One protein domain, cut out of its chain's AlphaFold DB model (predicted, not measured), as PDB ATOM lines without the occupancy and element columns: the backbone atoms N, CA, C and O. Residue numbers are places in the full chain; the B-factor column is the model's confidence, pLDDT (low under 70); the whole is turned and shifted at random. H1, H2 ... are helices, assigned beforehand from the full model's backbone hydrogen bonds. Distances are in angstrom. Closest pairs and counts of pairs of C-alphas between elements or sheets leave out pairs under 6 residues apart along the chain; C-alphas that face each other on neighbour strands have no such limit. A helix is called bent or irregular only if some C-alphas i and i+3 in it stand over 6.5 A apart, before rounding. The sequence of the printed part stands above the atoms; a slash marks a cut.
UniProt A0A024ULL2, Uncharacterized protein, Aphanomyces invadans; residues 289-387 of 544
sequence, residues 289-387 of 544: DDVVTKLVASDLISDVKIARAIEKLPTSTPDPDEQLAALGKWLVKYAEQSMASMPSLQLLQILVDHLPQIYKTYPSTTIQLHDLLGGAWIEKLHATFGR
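Overview. This is residues 289 to 387 of the 544 residues of an uncharacterized protein of Aphanomyces invadans (UniProt A0A024ULL2). Four helices, H1 to H4, stand side by side in an up-and-down bundle, one at each corner of a square, and each runs opposite to the one before. The short H5 and the helix H6 cover one side of this bundle: H5 packs on H3, and H6 crosses H4 near residues 345 to 349. The printed part has 99 residues with six named helices, in the order H1 to H6, and no named strand; its class is all helix. It is compact, with a radius of gyration of the C-alphas of 12.7 A, and spans 32 by 30 by 18 A.

Arrangement. H1, residues 289 to 297, and H2, residues 304 to 315, form a helical hairpin at a shallow tilt of 17 degrees, with the closest C-alphas, of Asp 289 and Pro 314, 5.8 A apart. H2 forms a second hairpin with H3, residues 320 to 337, at 6 degrees; their closest C-alphas, of Leu 313 and Gln 323, are 6.6 A apart. H3 and H4, residues 342 to 361, form a third at 11 degrees; Ala 335 and Ser 344 have the closest C-alphas, 4.9 A apart. H4 touches H1 with residues 347 to 354 alone, opposite ways at a shallow tilt of 15 degrees; the closest C-alphas are those of Leu 295 and Leu 347, at 6.6 A. H2 and H4 are apart. H5, residues 369 to 373, touches H3, with the C-alphas of Gly 328 and Leu 372 closest at 5.1 A. H6, residues 375 to 385, only just touches H4, with 3 pairs of C-alphas within 8 A, about perpendicular at 74 degrees; the closest are those of Leu 345 and Leu 381, at 6.8 A. Every O i to N i+4 pair is within hydrogen-bond range in H1, H3, H5 and H6, against 6 of 8 in H2 and 14 of 16 in H4.

Along the chain. H1 begins at C-alpha 289, (-54.766, 58.021, -14.792). H2 measures 18.1 A and is irregular, with C-alphas 311 and 314 7.1 A apart. H3 measures 25.8 A. H4 measures 28.9 A from C-alpha 342, (-34.238, 46.521, -15.044), has a kink of 33 degrees near residue 355, and is only just irregular, with C-alphas 353 and 356 6.8 A apart. H5 is short, and H6 measures 15.1 A, ending at C-alpha 385, (-38.279, 41.733, -6.336).

Size, cuts and confidence. The C-alphas of Ser 316 and Arg 387 are the two farthest apart, at 37.3 A. The printed part has no cut and no long link. The mean pLDDT of the printed part is 75.2; it is under 70 at residues 289 to 300, 313 to 318, 353 to 364 and 385 to 387.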
ATOM      1  N   ASP A 289     -55.619  56.908 -14.383       60.81
ATOM      2  CA  ASP A 289     -54.766  58.021 -14.792       60.81
ATOM      3  C   ASP A 289     -53.608  58.290 -13.821       60.81
ATOM      4  O   ASP A 289     -52.554  58.743 -14.269       60.81
ATOM      5  N   ASP A 290     -53.727  57.995 -12.520       58.56
ATOM      6  CA  ASP A 290     -52.611  58.160 -11.571       58.56
ATOM      7  C   ASP A 290     -51.482  57.162 -11.868       58.56
ATOM      8  O   ASP A 290     -50.307  57.536 -11.927       58.56
ATOM      9  N   VAL A 291     -51.837  55.904 -12.157       68.44
ATOM     10  CA  VAL A 291     -50.883  54.858 -12.562       68.44
ATOM     11  C   VAL A 291     -50.211  55.238 -13.876       68.44
ATOM     12  O   VAL A 291     -48.984  55.218 -13.975       68.44
ATOM     13  N   VAL A 292     -50.998  55.656 -14.871       69.69
ATOM     14  CA  VAL A 292     -50.491  56.146 -16.161       69.69
ATOM     15  C   VAL A 292     -49.536  57.319 -15.957       69.69
ATOM     16  O   VAL A 292     -48.437  57.342 -16.512       69.69
ATOM     17  N   THR A 293     -49.910  58.268 -15.105       61.81
ATOM     18  CA  THR A 293     -49.101  59.452 -14.841       61.81
ATOM     19  C   THR A 293     -47.782  59.104 -14.160       61.81
ATOM     20  O   THR A 293     -46.753  59.682 -14.507       61.81
ATOM     21  N   LYS A 294     -47.774  58.152 -13.221       58.78
ATOM     22  CA  LYS A 294     -46.547  57.655 -12.578       58.78
ATOM     23  C   LYS A 294     -45.639  56.931 -13.563       58.78
ATOM     24  O   LYS A 294     -44.436  57.183 -13.574       58.78
ATOM     25  N   LEU A 295     -46.205  56.095 -14.431       68.12
ATOM     26  CA  LEU A 295     -45.448  55.400 -15.472       68.12
ATOM     27  C   LEU A 295     -44.785  56.395 -16.434       68.12
ATOM     28  O   LEU A 295     -43.594  56.268 -16.712       68.12
ATOM     29  N   VAL A 296     -45.510  57.423 -16.883       67.00
ATOM     30  CA  VAL A 296     -44.968  58.468 -17.769       67.00
ATOM     31  C   VAL A 296     -43.937  59.343 -17.045       67.00
ATOM     32  O   VAL A 296     -42.888  59.650 -17.607       67.00
ATOM     33  N   ALA A 297     -44.190  59.715 -15.788       55.25
ATOM     34  CA  ALA A 297     -43.284  60.548 -14.998       55.25
ATOM     35  C   ALA A 297     -41.997  59.828 -14.557       55.25
ATOM     36  O   ALA A 297     -41.034  60.501 -14.195       55.25
ATOM     37  N   SER A 298     -41.970  58.490 -14.596       59.22
ATOM     38  CA  SER A 298     -40.804  57.685 -14.208       59.22
ATOM     39  C   SER A 298     -39.601  57.836 -15.148       59.22
ATOM     40  O   SER A 298     -38.489  57.495 -14.771       59.22
ATOM     41  N   ASP A 299     -39.790  58.302 -16.388       63.03
ATOM     42  CA  ASP A 299     -38.729  58.367 -17.411       63.03
ATOM     43  C   ASP A 299     -38.014  57.014 -17.677       63.03
ATOM     44  O   ASP A 299     -36.940  56.947 -18.275       63.03
ATOM     45  N   LEU A 300     -38.622  55.894 -17.253       69.38
ATOM     46  CA  LEU A 300     -38.124  54.533 -17.493       69.38
ATOM     47  C   LEU A 300     -38.499  54.022 -18.898       69.38
ATOM     48  O   LEU A 300     -37.926  53.041 -19.391       69.38
ATOM     49  N   ILE A 301     -39.463  54.678 -19.553       78.62
ATOM     50  CA  ILE A 301     -39.917  54.367 -20.913       78.62
ATOM     51  C   ILE A 301     -39.073  55.164 -21.910       78.62
ATOM     52  O   ILE A 301     -39.339  56.325 -22.199       78.62
ATOM     53  N   SER A 302     -38.065  54.510 -22.480       77.88
ATOM     54  CA  SER A 302     -37.190  55.098 -23.501       77.88
ATOM     55  C   SER A 302     -37.862  55.241 -24.875       77.88
ATOM     56  O   SER A 302     -37.443  56.067 -25.689       77.88
ATOM     57  N   ASP A 303     -38.917  54.465 -25.151       80.94
ATOM     58  CA  ASP A 303     -39.658  54.526 -26.413       80.94
ATOM     59  C   ASP A 303     -40.771  55.589 -26.357       80.94
ATOM     60  O   ASP A 303     -41.837  55.397 -25.766       80.94
ATOM     61  N   VAL A 304     -40.542  56.700 -27.061       81.19
ATOM     62  CA  VAL A 304     -41.468  57.842 -27.164       81.19
ATOM     63  C   VAL A 304     -42.852  57.445 -27.700       81.19
ATOM     64  O   VAL A 304     -43.850  58.080 -27.362       81.19
ATOM     65  N   LYS A 305     -42.953  56.408 -28.544       83.88
ATOM     66  CA  LYS A 305     -44.243  55.947 -29.080       83.88
ATOM     67  C   LYS A 305     -45.047  55.207 -28.019       83.88
ATOM     68  O   LYS A 305     -46.255  55.406 -27.952       83.88
ATOM     69  N   ILE A 306     -44.386  54.387 -27.204       83.00
ATOM     70  CA  ILE A 306     -45.025  53.648 -26.107       83.00
ATOM     71  C   ILE A 306     -45.452  54.621 -25.008       83.00
ATOM     72  O   ILE A 306     -46.597  54.562 -24.572       83.00
ATOM     73  N   ALA A 307     -44.593  55.579 -24.649       81.31
ATOM     74  CA  ALA A 307     -44.928  56.621 -23.679       81.31
ATOM     75  C   ALA A 307     -46.176  57.422 -24.102       81.31
ATOM     76  O   ALA A 307     -47.119  57.550 -23.328       81.31
ATOM     77  N   ARG A 308     -46.240  57.869 -25.368       81.75
ATOM     78  CA  ARG A 308     -47.415  58.576 -25.915       81.75
ATOM     79  C   ARG A 308     -48.666  57.710 -26.025       81.75
ATOM     80  O   ARG A 308     -49.768  58.250 -26.032       81.75
ATOM     81  N   ALA A 309     -48.517  56.401 -26.211       83.25
ATOM     82  CA  ALA A 309     -49.655  55.492 -26.233       83.25
ATOM     83  C   ALA A 309     -50.238  55.334 -24.826       83.25
ATOM     84  O   ALA A 309     -51.443  55.488 -24.668       83.25
ATOM     85  N   ILE A 310     -49.376  55.122 -23.824       81.38
ATOM     86  CA  ILE A 310     -49.743  55.018 -22.405       81.38
ATOM     87  C   ILE A 310     -50.415  56.305 -21.914       81.38
ATOM     88  O   ILE A 310     -51.479  56.237 -21.314       81.38
ATOM     89  N   GLU A 311     -49.876  57.475 -22.259       77.81
ATOM     90  CA  GLU A 311     -50.457  58.779 -21.902       77.81
ATOM     91  C   GLU A 311     -51.877  58.996 -22.468       77.81
ATOM     92  O   GLU A 311     -52.670  59.730 -21.887       77.81
ATOM     93  N   LYS A 312     -52.228  58.349 -23.589       76.31
ATOM     94  CA  LYS A 312     -53.539  58.496 -24.247       76.31
ATOM     95  C   LYS A 312     -54.600  57.493 -23.790       76.31
ATOM     96  O   LYS A 312     -55.777  57.729 -24.069       76.31
ATOM     97  N   LEU A 313     -54.218  56.410 -23.107       68.31
ATOM     98  CA  LEU A 313     -55.149  55.382 -22.619       68.31
ATOM     99  C   LEU A 313     -56.332  55.950 -21.805       68.31
ATOM    100  O   LEU A 313     -57.464  55.631 -22.175       68.31
ATOM    101  N   PRO A 314     -56.106  56.835 -20.808       58.84
ATOM    102  CA  PRO A 314     -57.155  57.480 -20.004       58.84
ATOM    103  C   PRO A 314     -58.324  58.066 -20.795       58.84
ATOM    104  O   PRO A 314     -59.478  58.016 -20.388       58.84
ATOM    105  N   THR A 315     -58.020  58.622 -21.969       51.97
ATOM    106  CA  THR A 315     -58.981  59.388 -22.772       51.97
ATOM    107  C   THR A 315     -59.790  58.540 -23.755       51.97
ATOM    108  O   THR A 315     -60.625  59.085 -24.474       51.97
ATOM    109  N   SER A 316     -59.522  57.232 -23.848       50.88
ATOM    110  CA  SER A 316     -59.958  56.414 -24.992       50.88
ATOM    111  C   SER A 316     -61.015  55.347 -24.696       50.88
ATOM    112  O   SER A 316     -61.770  55.011 -25.606       50.88
ATOM    113  N   THR A 317     -61.117  54.842 -23.463       55.41
ATOM    114  CA  THR A 317     -62.088  53.800 -23.077       55.41
ATOM    115  C   THR A 317     -62.616  54.073 -21.662       55.41
ATOM    116  O   THR A 317     -61.807  54.386 -20.801       55.41
ATOM    117  N   PRO A 318     -63.929  53.991 -21.378       62.38
ATOM    118  CA  PRO A 318     -64.468  54.229 -20.033       62.38
ATOM    119  C   PRO A 318     -64.410  52.999 -19.107       62.38
ATOM    120  O   PRO A 318     -64.627  53.143 -17.908       62.38
ATOM    121  N   ASP A 319     -64.142  51.802 -19.643       77.50
ATOM    122  CA  ASP A 319     -64.126  50.551 -18.876       77.50
ATOM    123  C   ASP A 319     -62.750  50.274 -18.219       77.50
ATOM    124  O   ASP A 319     -61.739  50.213 -18.932       77.50
ATOM    125  N   PRO A 320     -62.682  50.080 -16.883       73.62
ATOM    126  CA  PRO A 320     -61.435  49.812 -16.165       73.62
ATOM    127  C   PRO A 320     -60.699  48.539 -16.608       73.62
ATOM    128  O   PRO A 320     -59.468  48.538 -16.638       73.62
ATOM    129  N   ASP A 321     -61.421  47.470 -16.968       83.00
ATOM    130  CA  ASP A 321     -60.816  46.202 -17.406       83.00
ATOM    131  C   ASP A 321     -60.134  46.357 -18.774       83.00
ATOM    132  O   ASP A 321     -58.983  45.944 -18.945       83.00
ATOM    133  N   GLU A 322     -60.792  47.014 -19.736       83.38
ATOM    134  CA  GLU A 322     -60.192  47.344 -21.036       83.38
ATOM    135  C   GLU A 322     -58.954  48.243 -20.903       83.38
ATOM    136  O   GLU A 322     -57.933  48.004 -21.562       83.38
ATOM    137  N   GLN A 323     -59.014  49.258 -20.032       81.38
ATOM    138  CA  GLN A 323     -57.885  50.151 -19.764       81.38
ATOM    139  C   GLN A 323     -56.695  49.394 -19.158       81.38
ATOM    140  O   GLN A 323     -55.561  49.531 -19.628       81.38
ATOM    141  N   LEU A 324     -56.946  48.558 -18.148       86.19
ATOM    142  CA  LEU A 324     -55.933  47.725 -17.508       86.19
ATOM    143  C   LEU A 324     -55.302  46.736 -18.492       86.19
ATOM    144  O   LEU A 324     -54.074  46.648 -18.570       86.19
ATOM    145  N   ALA A 325     -56.118  46.043 -19.290       88.75
ATOM    146  CA  ALA A 325     -55.647  45.108 -20.309       88.75
ATOM    147  C   ALA A 325     -54.734  45.798 -21.333       88.75
ATOM    148  O   ALA A 325     -53.664  45.290 -21.686       88.75
ATOM    149  N   ALA A 326     -55.135  46.979 -21.807       88.44
ATOM    150  CA  ALA A 326     -54.352  47.748 -22.758       88.44
ATOM    151  C   ALA A 326     -53.046  48.271 -22.132       88.44
ATOM    152  O   ALA A 326     -51.996  48.197 -22.780       88.44
ATOM    153  N   LEU A 327     -53.071  48.726 -20.875       88.50
ATOM    154  CA  LEU A 327     -51.880  49.170 -20.149       88.50
ATOM    155  C   LEU A 327     -50.881  48.021 -19.944       88.50
ATOM    156  O   LEU A 327     -49.710  48.156 -20.307       88.50
ATOM    157  N   GLY A 328     -51.350  46.870 -19.451       91.25
ATOM    158  CA  GLY A 328     -50.542  45.658 -19.291       91.25
ATOM    159  C   GLY A 328     -49.889  45.233 -20.607       91.25
ATOM    160  O   GLY A 328     -48.675  45.030 -20.669       91.25
ATOM    161  N   LYS A 329     -50.655  45.232 -21.705       91.44
ATOM    162  CA  LYS A 329     -50.155  44.908 -23.050       91.44
ATOM    163  C   LYS A 329     -49.015  45.823 -23.508       91.44
ATOM    164  O   LYS A 329     -48.045  45.336 -24.091       91.44
ATOM    165  N   TRP A 330     -49.112  47.135 -23.281       91.25
ATOM    166  CA  TRP A 330     -48.042  48.071 -23.651       91.25
ATOM    167  C   TRP A 330     -46.775  47.864 -22.821       91.25
ATOM    168  O   TRP A 330     -45.679  47.873 -23.386       91.25
ATOM    169  N   LEU A 331     -46.916  47.641 -21.512       91.06
ATOM    170  CA  LEU A 331     -45.775  47.436 -20.621       91.06
ATOM    171  C   LEU A 331     -45.070  46.100 -20.875       91.06
ATOM    172  O   LEU A 331     -43.843  46.076 -20.966       91.06
ATOM    173  N   VAL A 332     -45.818  45.010 -21.075       93.38
ATOM    174  CA  VAL A 332     -45.247  43.698 -21.426       93.38
ATOM    175  C   VAL A 332     -44.497  43.784 -22.753       93.38
ATOM    176  O   VAL A 332     -43.346  43.361 -22.838       93.38
ATOM    177  N   LYS A 333     -45.085  44.431 -23.766       91.81
ATOM    178  CA  LYS A 333     -44.419  44.656 -25.056       91.81
ATOM    179  C   LYS A 333     -43.107  45.432 -24.904       91.81
ATOM    180  O   LYS A 333     -42.119  45.098 -25.556       91.81
ATOM    181  N   TYR A 334     -43.074  46.459 -24.054       91.12
ATOM    182  CA  TYR A 334     -41.844  47.205 -23.776       91.12
ATOM    183  C   TYR A 334     -40.799  46.346 -23.048       91.12
ATOM    184  O   TYR A 334     -39.606  46.398 -23.367       91.12
ATOM    185  N   ALA A 335     -41.231  45.515 -22.100       90.69
ATOM    186  CA  ALA A 335     -40.355  44.584 -21.400       90.69
ATOM    187  C   ALA A 335     -39.763  43.526 -22.338       90.69
ATOM    188  O   ALA A 335     -38.572  43.238 -22.254       90.69
ATOM    189  N   GLU A 336     -40.530  43.008 -23.296       92.44
ATOM    190  CA  GLU A 336     -40.023  42.108 -24.336       92.44
ATOM    191  C   GLU A 336     -38.978  42.796 -25.226       92.44
ATOM    192  O   GLU A 336     -37.880  42.272 -25.420       92.44
ATOM    193  N   GLN A 337     -39.284  44.000 -25.724       90.75
ATOM    194  CA  GLN A 337     -38.396  44.762 -26.612       90.75
ATOM    195  C   GLN A 337     -37.080  45.165 -25.943       90.75
ATOM    196  O   GLN A 337     -36.035  45.196 -26.592       90.75
ATOM    197  N   SER A 338     -37.122  45.455 -24.645       87.38
ATOM    198  CA  SER A 338     -35.944  45.813 -23.852       87.38
ATOM    199  C   SER A 338     -35.237  44.601 -23.235       87.38
ATOM    200  O   SER A 338     -34.384  44.771 -22.365       87.38
ATOM    201  N   MET A 339     -35.576  43.379 -23.670       88.06
ATOM    202  CA  MET A 339     -34.999  42.123 -23.176       88.06
ATOM    203  C   MET A 339     -35.093  41.973 -21.649       88.06
ATOM    204  O   MET A 339     -34.183  41.452 -21.004       88.06
ATOM    205  N   ALA A 340     -36.209  42.421 -21.067       86.00
ATOM    206  CA  ALA A 340     -36.466  42.466 -19.632       86.00
ATOM    207  C   ALA A 340     -35.373  43.206 -18.847       86.00
ATOM    208  O   ALA A 340     -34.899  42.743 -17.807       86.00
ATOM    209  N   SER A 341     -34.961  44.357 -19.373       84.31
ATOM    210  CA  SER A 341     -34.088  45.299 -18.678       84.31
ATOM    211  C   SER A 341     -34.659  45.695 -17.310       84.31
ATOM    212  O   SER A 341     -35.877  45.700 -17.112       84.31
ATOM    213  N   MET A 342     -33.795  46.096 -16.377       77.00
ATOM    214  CA  MET A 342     -34.238  46.521 -15.044       77.00
ATOM    215  C   MET A 342     -35.283  47.656 -15.070       77.00
ATOM    216  O   MET A 342     -36.304  47.498 -14.403       77.00
ATOM    217  N   PRO A 343     -35.144  48.712 -15.902       77.44
ATOM    218  CA  PRO A 343     -36.186  49.736 -16.052       77.44
ATOM    219  C   PRO A 343     -37.540  49.177 -16.502       77.44
ATOM    220  O   PRO A 343     -38.588  49.596 -16.021       77.44
ATOM    221  N   SER A 344     -37.540  48.191 -17.404       84.44
ATOM    222  CA  SER A 344     -38.786  47.573 -17.869       84.44
ATOM    223  C   SER A 344     -39.451  46.676 -16.827       84.44
ATOM    224  O   SER A 344     -40.674  46.646 -16.738       84.44
ATOM    225  N   LEU A 345     -38.655  45.991 -16.000       81.44
ATOM    226  CA  LEU A 345     -39.160  45.204 -14.877       81.44
ATOM    227  C   LEU A 345     -39.715  46.111 -13.771       81.44
ATOM    228  O   LEU A 345     -40.742  45.785 -13.191       81.44
ATOM    229  N   GLN A 346     -39.096  47.270 -13.531       74.88
ATOM    230  CA  GLN A 346     -39.607  48.286 -12.605       74.88
ATOM    231  C   GLN A 346     -40.945  48.871 -13.069       74.88
ATOM    232  O   GLN A 346     -41.853  49.014 -12.260       74.88
ATOM    233  N   LEU A 347     -41.106  49.154 -14.366       79.81
ATOM    234  CA  LEU A 347     -42.385  49.614 -14.922       79.81
ATOM    235  C   LEU A 347     -43.510  48.593 -14.732       79.81
ATOM    236  O   LEU A 347     -44.625  48.961 -14.368       79.81
ATOM    237  N   LEU A 348     -43.218  47.310 -14.963       85.06
ATOM    238  CA  LEU A 348     -44.168  46.232 -14.697       85.06
ATOM    239  C   LEU A 348     -44.493  46.134 -13.202       85.06
ATOM    240  O   LEU A 348     -45.661  45.989 -12.855       85.06
ATOM    241  N   GLN A 349     -43.493  46.270 -12.328       76.25
ATOM    242  CA  GLN A 349     -43.685  46.242 -10.878       76.25
ATOM    243  C   GLN A 349     -44.598  47.386 -10.402       76.25
ATOM    244  O   GLN A 349     -45.567  47.108  -9.706       76.25
ATOM    245  N   ILE A 350     -44.400  48.619 -10.896       71.94
ATOM    246  CA  ILE A 350     -45.269  49.777 -10.598       71.94
ATOM    247  C   ILE A 350     -46.745  49.473 -10.901       71.94
ATOM    248  O   ILE A 350     -47.624  49.847 -10.125       71.94
ATOM    249  N   LEU A 351     -47.041  48.794 -12.018       79.94
ATOM    250  CA  LEU A 351     -48.412  48.377 -12.329       79.94
ATOM    251  C   LEU A 351     -48.929  47.365 -11.296       79.94
ATOM    252  O   LEU A 351     -50.028  47.546 -10.778       79.94
ATOM    253  N   VAL A 352     -48.145  46.327 -10.982       77.69
ATOM    254  CA  VAL A 352     -48.529  45.277 -10.019       77.69
ATOM    255  C   VAL A 352     -48.837  45.854  -8.640       77.69
ATOM    256  O   VAL A 352     -49.851  45.489  -8.049       77.69
ATOM    257  N   ASP A 353     -48.023  46.788  -8.155       62.91
ATOM    258  CA  ASP A 353     -48.185  47.402  -6.829       62.91
ATOM    259  C   ASP A 353     -49.452  48.258  -6.727       62.91
ATOM    260  O   ASP A 353     -50.010  48.474  -5.646       62.91
ATOM    261  N   HIS A 354     -49.935  48.744  -7.869       67.50
ATOM    262  CA  HIS A 354     -51.162  49.518  -7.954       67.50
ATOM    263  C   HIS A 354     -52.414  48.654  -8.134       67.50
ATOM    264  O   HIS A 354     -53.496  49.117  -7.775       67.50
ATOM    265  N   LEU A 355     -52.302  47.391  -8.565       69.62
ATOM    266  CA  LEU A 355     -53.463  46.512  -8.760       69.62
ATOM    267  C   LEU A 355     -54.341  46.329  -7.513       69.62
ATOM    268  O   LEU A 355     -55.553  46.459  -7.660       69.62
ATOM    269  N   PRO A 356     -53.810  46.107  -6.291       59.91
ATOM    270  CA  PRO A 356     -54.654  46.014  -5.102       59.91
ATOM    271  C   PRO A 356     -55.519  47.259  -4.887       59.91
ATOM    272  O   PRO A 356     -56.678  47.131  -4.506       59.91
ATOM    273  N   GLN A 357     -54.984  48.456  -5.163       55.34
ATOM    274  CA  GLN A 357     -55.749  49.701  -5.072       55.34
ATOM    275  C   GLN A 357     -56.771  49.815  -6.203       55.34
ATOM    276  O   GLN A 357     -57.895  50.244  -5.951       55.34
ATOM    277  N   ILE A 358     -56.407  49.425  -7.425       64.69
ATOM    278  CA  ILE A 358     -57.309  49.457  -8.582       64.69
ATOM    279  C   ILE A 358     -58.502  48.529  -8.341       64.69
ATOM    280  O   ILE A 358     -59.627  48.991  -8.443       64.69
ATOM    281  N   TYR A 359     -58.286  47.288  -7.889       64.44
ATOM    282  CA  TYR A 359     -59.372  46.353  -7.547       64.44
ATOM    283  C   TYR A 359     -60.273  46.858  -6.418       64.44
ATOM    284  O   TYR A 359     -61.445  46.504  -6.338       64.44
ATOM    285  N   LYS A 360     -59.719  47.677  -5.521       51.38
ATOM    286  CA  LYS A 360     -60.465  48.279  -4.415       51.38
ATOM    287  C   LYS A 360     -61.282  49.498  -4.846       51.38
ATOM    288  O   LYS A 360     -62.332  49.745  -4.269       51.38
ATOM    289  N   THR A 361     -60.768  50.249  -5.820       52.44
ATOM    290  CA  THR A 361     -61.386  51.474  -6.359       52.44
ATOM    291  C   THR A 361     -62.395  51.157  -7.462       52.44
ATOM    292  O   THR A 361     -63.386  51.857  -7.613       52.44
ATOM    293  N   TYR A 362     -62.172  50.067  -8.195       61.50
ATOM    294  CA  TYR A 362     -63.043  49.541  -9.236       61.50
ATOM    295  C   TYR A 362     -63.403  48.086  -8.895       61.50
ATOM    296  O   TYR A 362     -62.793  47.153  -9.417       61.50
ATOM    297  N   PRO A 363     -64.390  47.850  -8.012       53.66
ATOM    298  CA  PRO A 363     -64.791  46.497  -7.616       53.66
ATOM    299  C   PRO A 363     -65.339  45.657  -8.782       53.66
ATOM    300  O   PRO A 363     -65.392  44.432  -8.690       53.66
ATOM    301  N   SER A 364     -65.749  46.313  -9.875       58.28
ATOM    302  CA  SER A 364     -66.169  45.689 -11.132       58.28
ATOM    303  C   SER A 364     -65.007  45.143 -11.962       58.28
ATOM    304  O   SER A 364     -65.261  44.433 -12.931       58.28
ATOM    305  N   THR A 365     -63.758  45.460 -11.610       71.12
ATOM    306  CA  THR A 365     -62.574  44.955 -12.303       71.12
ATOM    307  C   THR A 365     -62.481  43.444 -12.133       71.12
ATOM    308  O   THR A 365     -62.306  42.931 -11.025       71.12
ATOM    309  N   THR A 366     -62.603  42.714 -13.237       77.44
ATOM    310  CA  THR A 366     -62.533  41.249 -13.253       77.44
ATOM    311  C   THR A 366     -61.166  40.738 -13.682       77.44
ATOM    312  O   THR A 366     -60.806  39.603 -13.342       77.44
ATOM    313  N   ILE A 367     -60.386  41.570 -14.379       80.19
ATOM    314  CA  ILE A 367     -59.075  41.189 -14.896       80.19
ATOM    315  C   ILE A 367     -58.108  40.868 -13.754       80.19
ATOM    316  O   ILE A 367     -57.946  41.640 -12.811       80.19
ATOM    317  N   GLN A 368     -57.465  39.704 -13.824       81.69
ATOM    318  CA  GLN A 368     -56.508  39.276 -12.809       81.69
ATOM    319  C   GLN A 368     -55.075  39.611 -13.229       81.69
ATOM    320  O   GLN A 368     -54.755  39.761 -14.408       81.69
ATOM    321  N   LEU A 369     -54.159  39.632 -12.255       80.88
ATOM    322  CA  LEU A 369     -52.725  39.847 -12.497       80.88
ATOM    323  C   LEU A 369     -52.156  38.870 -13.548       80.88
ATOM    324  O   LEU A 369     -51.323  39.249 -14.372       80.88
ATOM    325  N   HIS A 370     -52.626  37.620 -13.534       81.69
ATOM    326  CA  HIS A 370     -52.230  36.609 -14.512       81.69
ATOM    327  C   HIS A 370     -52.641  36.975 -15.942       81.69
ATOM    328  O   HIS A 370     -51.870  36.734 -16.868       81.69
ATOM    329  N   ASP A 371     -53.800  37.600 -16.127       83.50
ATOM    330  CA  ASP A 371     -54.301  37.996 -17.445       83.50
ATOM    331  C   ASP A 371     -53.601  39.263 -17.959       83.50
ATOM    332  O   ASP A 371     -53.440  39.445 -19.165       83.50
ATOM    333  N   LEU A 372     -53.126  40.110 -17.041       86.06
ATOM    334  CA  LEU A 372     -52.386  41.332 -17.354       86.06
ATOM    335  C   LEU A 372     -50.962  41.076 -17.836       86.06
ATOM    336  O   LEU A 372     -50.518  41.690 -18.807       86.06
ATOM    337  N   LEU A 373     -50.228  40.218 -17.122       87.19
ATOM    338  CA  LEU A 373     -48.793  40.031 -17.339       87.19
ATOM    339  C   LEU A 373     -48.429  38.638 -17.853       87.19
ATOM    340  O   LEU A 373     -47.398  38.483 -18.495       87.19
ATOM    341  N   GLY A 374     -49.244  37.618 -17.585       87.25
ATOM    342  CA  GLY A 374     -48.896  36.216 -17.810       87.25
ATOM    343  C   GLY A 374     -47.951  35.647 -16.742       87.25
ATOM    344  O   GLY A 374     -47.103  36.343 -16.178       87.25
ATOM    345  N   GLY A 375     -48.065  34.340 -16.478       80.12
ATOM    346  CA  GLY A 375     -47.314  33.654 -15.415       80.12
ATOM    347  C   GLY A 375     -45.790  33.825 -15.479       80.12
ATOM    348  O   GLY A 375     -45.161  34.068 -14.453       80.12
ATOM    349  N   ALA A 376     -45.192  33.798 -16.675       86.69
ATOM    350  CA  ALA A 376     -43.740  33.927 -16.841       86.69
ATOM    351  C   ALA A 376     -43.194  35.286 -16.360       86.69
ATOM    352  O   ALA A 376     -42.098  35.361 -15.802       86.69
ATOM    353  N   TRP A 377     -43.957  36.365 -16.556       88.25
ATOM    354  CA  TRP A 377     -43.570  37.696 -16.091       88.25
ATOM    355  C   TRP A 377     -43.778  37.843 -14.588       88.25
ATOM    356  O   TRP A 377     -42.914  38.405 -13.923       88.25
ATOM    357  N   ILE A 378     -44.848  37.268 -14.035       81.19
ATOM    358  CA  ILE A 378     -45.088  37.240 -12.584       81.19
ATOM    359  C   ILE A 378     -43.954  36.506 -11.866       81.19
ATOM    360  O   ILE A 378     -43.396  37.030 -10.905       81.19
ATOM    361  N   GLU A 379     -43.560  35.328 -12.353       78.94
ATOM    362  CA  GLU A 379     -42.428  34.578 -11.801       78.94
ATOM    363  C   GLU A 379     -41.126  35.375 -11.892       78.94
ATOM    364  O   GLU A 379     -40.339  35.395 -10.945       78.94
ATOM    365  N   LYS A 380     -40.904  36.080 -13.006       81.25
ATOM    366  CA  LYS A 380     -39.715  36.914 -13.203       81.25
ATOM    367  C   LYS A 380     -39.686  38.118 -12.264       81.25
ATOM    368  O   LYS A 380     -38.633  38.406 -11.698       81.25
ATOM    369  N   LEU A 381     -40.817  38.790 -12.065       76.56
ATOM    370  CA  LEU A 381     -40.958  39.876 -11.095       76.56
ATOM    371  C   LEU A 381     -40.747  39.357  -9.675       76.56
ATOM    372  O   LEU A 381     -39.943  39.915  -8.938       76.56
ATOM    373  N   HIS A 382     -41.356  38.227  -9.322       70.25
ATOM    374  CA  HIS A 382     -41.162  37.596  -8.020       70.25
ATOM    375  C   HIS A 382     -39.701  37.170  -7.787       70.25
ATOM    376  O   HIS A 382     -39.157  37.377  -6.708       70.25
ATOM    377  N   ALA A 383     -39.013  36.644  -8.801       74.44
ATOM    378  CA  ALA A 383     -37.592  36.313  -8.706       74.44
ATOM    379  C   ALA A 383     -36.693  37.558  -8.574       74.44
ATOM    380  O   ALA A 383     -35.638  37.477  -7.945       74.44
ATOM    381  N   THR A 384     -37.110  38.689  -9.155       70.50
ATOM    382  CA  THR A 384     -36.347  39.951  -9.172       70.50
ATOM    383  C   THR A 384     -36.586  40.798  -7.914       70.50
ATOM    384  O   THR A 384     -35.641  41.382  -7.385       70.50
ATOM    385  N   PHE A 385     -37.824  40.839  -7.410       67.56
ATOM    386  CA  PHE A 385     -38.279  41.733  -6.336       67.56
ATOM    387  C   PHE A 385     -38.828  41.003  -5.091       67.56
ATOM    388  O   PHE A 385     -38.917  41.590  -4.019       67.56
ATOM    389  N   GLY A 386     -39.183  39.719  -5.190       53.84
ATOM    390  CA  GLY A 386     -40.101  39.034  -4.269       53.84
ATOM    391  C   GLY A 386     -39.501  38.164  -3.157       53.84
ATOM    392  O   GLY A 386     -40.064  37.115  -2.857       53.84
ATOM    393  N   ARG A 387     -38.408  38.553  -2.485       42.62
ATOM    394  CA  ARG A 387     -38.010  37.867  -1.231       42.62
ATOM    395  C   ARG A 387     -37.919  38.804  -0.032       42.62
ATOM    396  O   ARG A 387     -36.825  39.197   0.355       42.62
TER     397      ARG A 387